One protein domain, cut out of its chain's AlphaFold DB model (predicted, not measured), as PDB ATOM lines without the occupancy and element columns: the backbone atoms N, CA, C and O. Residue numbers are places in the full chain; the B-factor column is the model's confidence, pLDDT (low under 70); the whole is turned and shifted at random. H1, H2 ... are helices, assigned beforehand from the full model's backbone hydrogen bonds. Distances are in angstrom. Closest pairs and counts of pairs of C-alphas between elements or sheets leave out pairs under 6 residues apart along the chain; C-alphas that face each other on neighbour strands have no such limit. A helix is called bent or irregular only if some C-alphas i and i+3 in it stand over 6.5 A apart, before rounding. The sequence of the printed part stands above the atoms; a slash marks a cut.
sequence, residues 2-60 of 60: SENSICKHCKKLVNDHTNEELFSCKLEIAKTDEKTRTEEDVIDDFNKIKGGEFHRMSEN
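What this domain is: This is residues 2 to 60 of the 60 residues of an uncharacterized protein of Nitrosopumilales archaeon (UniProt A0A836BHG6). Picture a small head with a long arm: H1 and the loop of residues 2 to 18, folded back beside it, make the head, and the thin link, H2 and the tail after it stick out as residues 33 to 60. The two helices stand as the limbs of a wide, open V, with the link at its bottom. The printed part has 59 residues with two named helices, H1 then H2, and no named strand; the class is all helix, though these helices hold only 27 of the 59 residues. The whole is extended, with a radius of gyration of the C-alphas of 19.1 A, and its C-alphas span 56 by 30 by 19 A.

Where its parts are: Find C-alpha 19 at (386.680, 574.519, 373.513); from there H1, residues 19 to 32, runs 20.2 A to C-alpha 32 at (393.767, 583.891, 389.987). Go on to Glu 39, where H2, residues 39 to 51, begins; it runs 17.9 A to C-alpha 51 at (375.935, 570.631, 410.518).

How they stand to each other: Start at H1 and look toward H2: the two are apart, with no C-alpha of the one within 8 A of the other. Between them you cross a short link of six residues. In both H1 and H2 every O i to N i+4 pair is within hydrogen-bond range. Neither helix is bent.

The domain as a whole: Without residues 33 to 60, the body spans 24 by 16 by 14 A. The two C-alphas farthest apart, those of Lys 12 and Asn 60, are 58.2 A apart. The printed part has no cut, and it ends at the chain's last residue. In the B-factor column, mean pLDDT of the printed part is 71.4; look for values under 70 at residues 2 to 4, 32 to 39 and 48 to 60.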
ATOM      1  N   SER A   2     376.973 585.782 377.584       50.34
ATOM      2  CA  SER A   2     376.618 586.840 376.626       50.34
ATOM      3  C   SER A   2     377.611 586.894 375.461       50.34
ATOM      4  O   SER A   2     378.821 586.887 375.695       50.34
ATOM      5  N   GLU A   3     377.092 586.980 374.235       52.69
ATOM      6  CA  GLU A   3     377.787 586.762 372.949       52.69
ATOM      7  C   GLU A   3     378.965 587.701 372.622       52.69
ATOM      8  O   GLU A   3     379.590 587.513 371.594       52.69
ATOM      9  N   ASN A   4     379.347 588.646 373.484       62.38
ATOM     10  CA  ASN A   4     380.480 589.567 373.264       62.38
ATOM     11  C   ASN A   4     381.414 589.674 374.481       62.38
ATOM     12  O   ASN A   4     382.009 590.715 374.758       62.38
ATOM     13  N   SER A   5     381.519 588.602 375.264       75.88
ATOM     14  CA  SER A   5     382.369 588.598 376.455       75.88
ATOM     15  C   SER A   5     383.849 588.487 376.068       75.88
ATOM     16  O   SER A   5     384.225 587.620 375.285       75.88
ATOM     17  N   ILE A   6     384.702 589.344 376.634       81.44
ATOM     18  CA  ILE A   6     386.163 589.254 376.495       81.44
ATOM     19  C   ILE A   6     386.705 588.350 377.606       81.44
ATOM     20  O   ILE A   6     386.381 588.532 378.783       81.44
ATOM     21  N   CYS A   7     387.549 587.383 377.249       83.38
ATOM     22  CA  CYS A   7     388.227 586.527 378.212       83.38
ATOM     23  C   CYS A   7     389.157 587.364 379.100       83.38
ATOM     24  O   CYS A   7     390.045 588.071 378.620       83.38
ATOM     25  N   LYS A   8     388.980 587.280 380.423       80.94
ATOM     26  CA  LYS A   8     389.764 588.081 381.374       80.94
ATOM     27  C   LYS A   8     391.249 587.709 381.393       80.94
ATOM     28  O   LYS A   8     392.054 588.605 381.651       80.94
ATOM     29  N   HIS A   9     391.577 586.450 381.088       84.44
ATOM     30  CA  HIS A   9     392.937 585.908 381.080       84.44
ATOM     31  C   HIS A   9     393.719 586.301 379.819       84.44
ATOM     32  O   HIS A   9     394.721 586.999 379.918       84.44
ATOM     33  N   CYS A  10     393.239 585.933 378.627       84.81
ATOM     34  CA  CYS A  10     393.981 586.129 377.373       84.81
ATOM     35  C   CYS A  10     393.527 587.347 376.541       84.81
ATOM     36  O   CYS A  10     394.076 587.591 375.469       84.81
ATOM     37  N   LYS A  11     392.511 588.095 376.999       84.44
ATOM     38  CA  LYS A  11     391.935 589.291 376.344       84.44
ATOM     39  C   LYS A  11     391.354 589.079 374.935       84.44
ATOM     40  O   LYS A  11     390.982 590.055 374.292       84.44
ATOM     41  N   LYS A  12     391.209 587.833 374.477       85.31
ATOM     42  CA  LYS A  12     390.483 587.486 373.242       85.31
ATOM     43  C   LYS A  12     388.968 587.449 373.474       85.31
ATOM     44  O   LYS A  12     388.520 587.258 374.609       85.31
ATOM     45  N   LEU A  13     388.172 587.577 372.412       87.12
ATOM     46  CA  LEU A  13     386.728 587.336 372.480       87.12
ATOM     47  C   LEU A  13     386.470 585.869 372.828       87.12
ATOM     48  O   LEU A  13     387.103 584.977 372.273       87.12
ATOM     49  N   VAL A  14     385.533 585.605 373.739       81.81
ATOM     50  CA  VAL A  14     385.165 584.240 374.162       81.81
ATOM     51  C   VAL A  14     384.725 583.380 372.971       81.81
ATOM     52  O   VAL A  14     385.008 582.189 372.963       81.81
ATOM     53  N   ASN A  15     384.129 583.981 371.938       82.25
ATOM     54  CA  ASN A  15     383.712 583.275 370.722       82.25
ATOM     55  C   ASN A  15     384.879 582.848 369.819       82.25
ATOM     56  O   ASN A  15     384.719 581.918 369.039       82.25
ATOM     57  N   ASP A  16     386.043 583.495 369.936       85.38
ATOM     58  CA  ASP A  16     387.234 583.154 369.143       85.38
ATOM     59  C   ASP A  16     388.023 581.991 369.755       85.38
ATOM     60  O   ASP A  16     389.029 581.557 369.197       85.38
ATOM     61  N   HIS A  17     387.611 581.510 370.931       86.00
ATOM     62  CA  HIS A  17     388.281 580.404 371.591       86.00
ATOM     63  C   HIS A  17     387.740 579.073 371.083       86.00
ATOM     64  O   HIS A  17     386.531 578.839 371.027       86.00
ATOM     65  N   THR A  18     388.652 578.140 370.841       87.12
ATOM     66  CA  THR A  18     388.302 576.721 370.800       87.12
ATOM     67  C   THR A  18     387.833 576.236 372.181       87.12
ATOM     68  O   THR A  18     388.119 576.848 373.214       87.12
ATOM     69  N   ASN A  19     387.125 575.103 372.237       81.00
ATOM     70  CA  ASN A  19     386.680 574.519 373.513       81.00
ATOM     71  C   ASN A  19     387.846 574.249 374.485       81.00
ATOM     72  O   ASN A  19     387.694 574.418 375.696       81.00
ATOM     73  N   GLU A  20     389.010 573.868 373.957       84.56
ATOM     74  CA  GLU A  20     390.227 573.627 374.736       84.56
ATOM     75  C   GLU A  20     390.813 574.927 375.307       84.56
ATOM     76  O   GLU A  20     391.150 574.999 376.494       84.56
ATOM     77  N   GLU A  21     390.855 575.994 374.502       82.94
ATOM     78  CA  GLU A  21     391.288 577.318 374.955       82.94
ATOM     79  C   GLU A  21     390.327 577.907 375.995       82.94
ATOM     80  O   GLU A  21     390.778 578.525 376.960       82.94
ATOM     81  N   LEU A  22     389.011 577.695 375.850       83.94
ATOM     82  CA  LEU A  22     388.021 578.107 376.853       83.94
ATOM     83  C   LEU A  22     388.250 577.410 378.187       83.94
ATOM     84  O   LEU A  22     388.167 578.051 379.235       83.94
ATOM     85  N   PHE A  23     388.503 576.103 378.159       82.19
ATOM     86  CA  PHE A  23     388.752 575.327 379.368       82.19
ATOM     87  C   PHE A  23     390.035 575.788 380.063       82.19
ATOM     88  O   PHE A  23     390.007 576.111 381.251       82.19
ATOM     89  N   SER A  24     391.121 575.931 379.303       84.06
ATOM     90  CA  SER A  24     392.399 576.436 379.810       84.06
ATOM     91  C   SER A  24     392.264 577.841 380.399       84.06
ATOM     92  O   SER A  24     392.682 578.085 381.526       84.06
ATOM     93  N   CYS A  25     391.583 578.757 379.702       84.19
ATOM     94  CA  CYS A  25     391.346 580.105 380.213       84.19
ATOM     95  C   CYS A  25     390.519 580.107 381.501       84.19
ATOM     96  O   CYS A  25     390.798 580.898 382.398       84.19
ATOM     97  N   LYS A  26     389.512 579.235 381.625       81.75
ATOM     98  CA  LYS A  26     388.731 579.106 382.864       81.75
ATOM     99  C   LYS A  26     389.586 578.611 384.028       81.75
ATOM    100  O   LYS A  26     389.421 579.125 385.128       81.75
ATOM    101  N   LEU A  27     390.490 577.661 383.789       82.94
ATOM    102  CA  LEU A  27     391.416 577.172 384.813       82.94
ATOM    103  C   LEU A  27     392.368 578.272 385.282       82.94
ATOM    104  O   LEU A  27     392.531 578.461 386.481       82.94
ATOM    105  N   GLU A  28     392.950 579.029 384.356       82.88
ATOM    106  CA  GLU A  28     393.853 580.124 384.710       82.88
ATOM    107  C   GLU A  28     393.125 581.251 385.448       82.88
ATOM    108  O   GLU A  28     393.642 581.772 386.434       82.88
ATOM    109  N   ILE A  29     391.892 581.575 385.040       79.75
ATOM    110  CA  ILE A  29     391.044 582.512 385.787       79.75
ATOM    111  C   ILE A  29     390.791 581.971 387.194       79.75
ATOM    112  O   ILE A  29     390.995 582.717 388.140       79.75
ATOM    113  N   ALA A  30     390.415 580.699 387.351       74.00
ATOM    114  CA  ALA A  30     390.145 580.093 388.655       74.00
ATOM    115  C   ALA A  30     391.377 580.058 389.578       74.00
ATOM    116  O   ALA A  30     391.217 580.210 390.782       74.00
ATOM    117  N   LYS A  31     392.593 579.922 389.030       74.00
ATOM    118  CA  LYS A  31     393.842 580.049 389.803       74.00
ATOM    119  C   LYS A  31     394.054 581.468 390.329       74.00
ATOM    120  O   LYS A  31     394.532 581.647 391.438       74.00
ATOM    121  N   THR A  32     393.709 582.485 389.538       65.25
ATOM    122  CA  THR A  32     393.767 583.891 389.987       65.25
ATOM    123  C   THR A  32     392.573 584.314 390.843       65.25
ATOM    124  O   THR A  32     392.699 585.239 391.636       65.25
ATOM    125  N   ASP A  33     391.430 583.647 390.685       61.25
ATOM    126  CA  ASP A  33     390.225 583.776 391.515       61.25
ATOM    127  C   ASP A  33     390.288 582.831 392.725       61.25
ATOM    128  O   ASP A  33     389.281 582.620 393.405       61.25
ATOM    129  N   GLU A  34     391.475 582.289 393.030       57.78
ATOM    130  CA  GLU A  34     391.812 581.833 394.370       57.78
ATOM    131  C   GLU A  34     391.761 583.077 395.266       57.78
ATOM    132  O   GLU A  34     392.765 583.688 395.625       57.78
ATOM    133  N   LYS A  35     390.529 583.485 395.612       60.88
ATOM    134  CA  LYS A  35     390.237 584.081 396.902       60.88
ATOM    135  C   LYS A  35     391.092 583.284 397.859       60.88
ATOM    136  O   LYS A  35     390.889 582.074 397.967       60.88
ATOM    137  N   THR A  36     392.047 583.956 398.485       60.25
ATOM    138  CA  THR A  36     392.713 583.496 399.688       60.25
ATOM    139  C   THR A  36     391.590 583.069 400.616       60.25
ATOM    140  O   THR A  36     390.966 583.907 401.261       60.25
ATOM    141  N   ARG A  37     391.224 581.784 400.557       60.12
ATOM    142  CA  ARG A  37     390.211 581.211 401.424       60.12
ATOM    143  C   ARG A  37     390.826 581.366 402.786       60.12
ATOM    144  O   ARG A  37     391.882 580.797 403.064       60.12
ATOM    145  N   THR A  38     390.249 582.267 403.555       67.81
ATOM    146  CA  THR A  38     390.734 582.518 404.897       67.81
ATOM    147  C   THR A  38     390.496 581.252 405.707       67.81
ATOM    148  O   THR A  38     389.642 580.428 405.361       67.81
ATOM    149  N   GLU A  39     391.252 581.060 406.782       66.75
ATOM    150  CA  GLU A  39     390.999 579.937 407.689       66.75
ATOM    151  C   GLU A  39     389.534 579.935 408.166       66.75
ATOM    152  O   GLU A  39     388.940 578.874 408.335       66.75
ATOM    153  N   GLU A  40     388.917 581.116 408.268       72.50
ATOM    154  CA  GLU A  40     387.500 581.303 408.588       72.50
ATOM    155  C   GLU A  40     386.563 580.721 407.516       72.50
ATOM    156  O   GLU A  40     385.626 580.006 407.867       72.50
ATOM    157  N   ASP A  41     386.840 580.933 406.221       71.56
ATOM    158  CA  ASP A  41     386.053 580.345 405.120       71.56
ATOM    159  C   ASP A  41     386.128 578.808 405.130       71.56
ATOM    160  O   ASP A  41     385.147 578.118 404.854       71.56
ATOM    161  N   VAL A  42     387.300 578.256 405.463       74.94
ATOM    162  CA  VAL A  42     387.511 576.802 405.555       74.94
ATOM    163  C   VAL A  42     386.766 576.213 406.757       74.94
ATOM    164  O   VAL A  42     386.178 575.135 406.652       74.94
ATOM    165  N   ILE A  43     386.774 576.911 407.895       75.31
ATOM    166  CA  ILE A  43     386.069 576.493 409.112       75.31
ATOM    167  C   ILE A  43     384.549 576.574 408.921       75.31
ATOM    168  O   ILE A  43     383.849 575.658 409.359       75.31
ATOM    169  N   ASP A  44     384.029 577.609 408.254       76.69
ATOM    170  CA  ASP A  44     382.600 577.718 407.926       76.69
ATOM    171  C   ASP A  44     382.150 576.566 407.016       76.69
ATOM    172  O   ASP A  44     381.207 575.851 407.360       76.69
ATOM    173  N   ASP A  45     382.891 576.290 405.934       72.38
ATOM    174  CA  ASP A  45     382.623 575.156 405.038       72.38
ATOM    175  C   ASP A  45     382.641 573.821 405.812       72.38
ATOM    176  O   ASP A  45     381.741 572.989 405.658       72.38
ATOM    177  N   PHE A  46     383.625 573.610 406.694       71.62
ATOM    178  CA  PHE A  46     383.726 572.389 407.498       71.62
ATOM    179  C   PHE A  46     382.570 572.241 408.495       71.62
ATOM    180  O   PHE A  46     381.999 571.156 408.633       71.62
ATOM    181  N   ASN A  47     382.184 573.325 409.169       71.06
ATOM    182  CA  ASN A  47     381.052 573.330 410.092       71.06
ATOM    183  C   ASN A  47     379.721 573.158 409.362       71.06
ATOM    184  O   ASN A  47     378.823 572.500 409.883       71.06
ATOM    185  N   LYS A  48     379.600 573.667 408.137       68.38
ATOM    186  CA  LYS A  48     378.437 573.463 407.277       68.38
ATOM    187  C   LYS A  48     378.325 572.016 406.801       68.38
ATOM    188  O   LYS A  48     377.225 571.476 406.790       68.38
ATOM    189  N   ILE A  49     379.446 571.359 406.496       65.94
ATOM    190  CA  ILE A  49     379.494 569.914 406.205       65.94
ATOM    191  C   ILE A  49     379.155 569.087 407.457       65.94
ATOM    192  O   ILE A  49     378.469 568.076 407.365       65.94
ATOM    193  N   LYS A  50     379.612 569.509 408.642       60.75
ATOM    194  CA  LYS A  50     379.305 568.843 409.921       60.75
ATOM    195  C   LYS A  50     377.857 569.057 410.378       60.75
ATOM    196  O   LYS A  50     377.291 568.163 410.999       60.75
ATOM    197  N   GLY A  51     377.286 570.231 410.110       58.31
ATOM    198  CA  GLY A  51     375.935 570.631 410.518       58.31
ATOM    199  C   GLY A  51     374.844 570.253 409.513       58.31
ATOM    200  O   GLY A  51     373.694 570.075 409.904       58.31
ATOM    201  N   GLY A  52     375.196 570.094 408.236       57.94
ATOM    202  CA  GLY A  52     374.323 569.594 407.180       57.94
ATOM    203  C   GLY A  52     374.383 568.074 407.083       57.94
ATOM    204  O   GLY A  52     375.127 567.540 406.273       57.94
ATOM    205  N   GLU A  53     373.595 567.393 407.914       55.03
ATOM    206  CA  GLU A  53     373.169 565.999 407.731       55.03
ATOM    207  C   GLU A  53     374.260 564.972 407.359       55.03
ATOM    208  O   GLU A  53     374.369 564.510 406.223       55.03
ATOM    209  N   PHE A  54     374.918 564.415 408.378       52.88
ATOM    210  CA  PHE A  54     375.304 562.997 408.350       52.88
ATOM    211  C   PHE A  54     374.041 562.103 408.467       52.88
ATOM    212  O   PHE A  54     373.900 561.310 409.391       52.88
ATOM    213  N   HIS A  55     373.093 562.218 407.531       55.56
ATOM    214  CA  HIS A  55     372.023 561.232 407.327       55.56
ATOM    215  C   HIS A  55     372.475 560.227 406.261       55.56
ATOM    216  O   HIS A  55     372.073 560.316 405.106       55.56
ATOM    217  N   ARG A  56     373.379 559.312 406.635       54.97
ATOM    218  CA  ARG A  56     373.760 558.049 405.951       54.97
ATOM    219  C   ARG A  56     374.995 557.530 406.704       54.97
ATOM    220  O   ARG A  56     376.034 558.167 406.647       54.97
ATOM    221  N   MET A  57     374.995 556.446 407.470       55.81
ATOM    222  CA  MET A  57     374.206 555.221 407.441       55.81
ATOM    223  C   MET A  57     374.005 554.730 408.883       55.81
ATOM    224  O   MET A  57     374.957 554.348 409.557       55.81
ATOM    225  N   SER A  58     372.763 554.718 409.349       54.84
ATOM    226  CA  SER A  58     372.317 553.758 410.356       54.84
ATOM    227  C   SER A  58     371.227 552.959 409.667       54.84
ATOM    228  O   SER A  58     370.059 553.326 409.728       54.84
ATOM    229  N   GLU A  59     371.634 551.948 408.904       49.16
ATOM    230  CA  GLU A  59     370.705 550.918 408.459       49.16
ATOM    231  C   GLU A  59     371.055 549.635 409.207       49.16
ATOM    232  O   GLU A  59     372.225 549.325 409.442       49.16
ATOM    233  N   ASN A  60     369.984 549.035 409.698       43.97
ATOM    234  CA  ASN A  60     369.853 548.086 410.789       43.97
ATOM    235  C   ASN A  60     369.803 546.656 410.251       43.97
ATOM    236  O   ASN A  60     369.211 546.481 409.163       43.97
TER     237      ASN A  60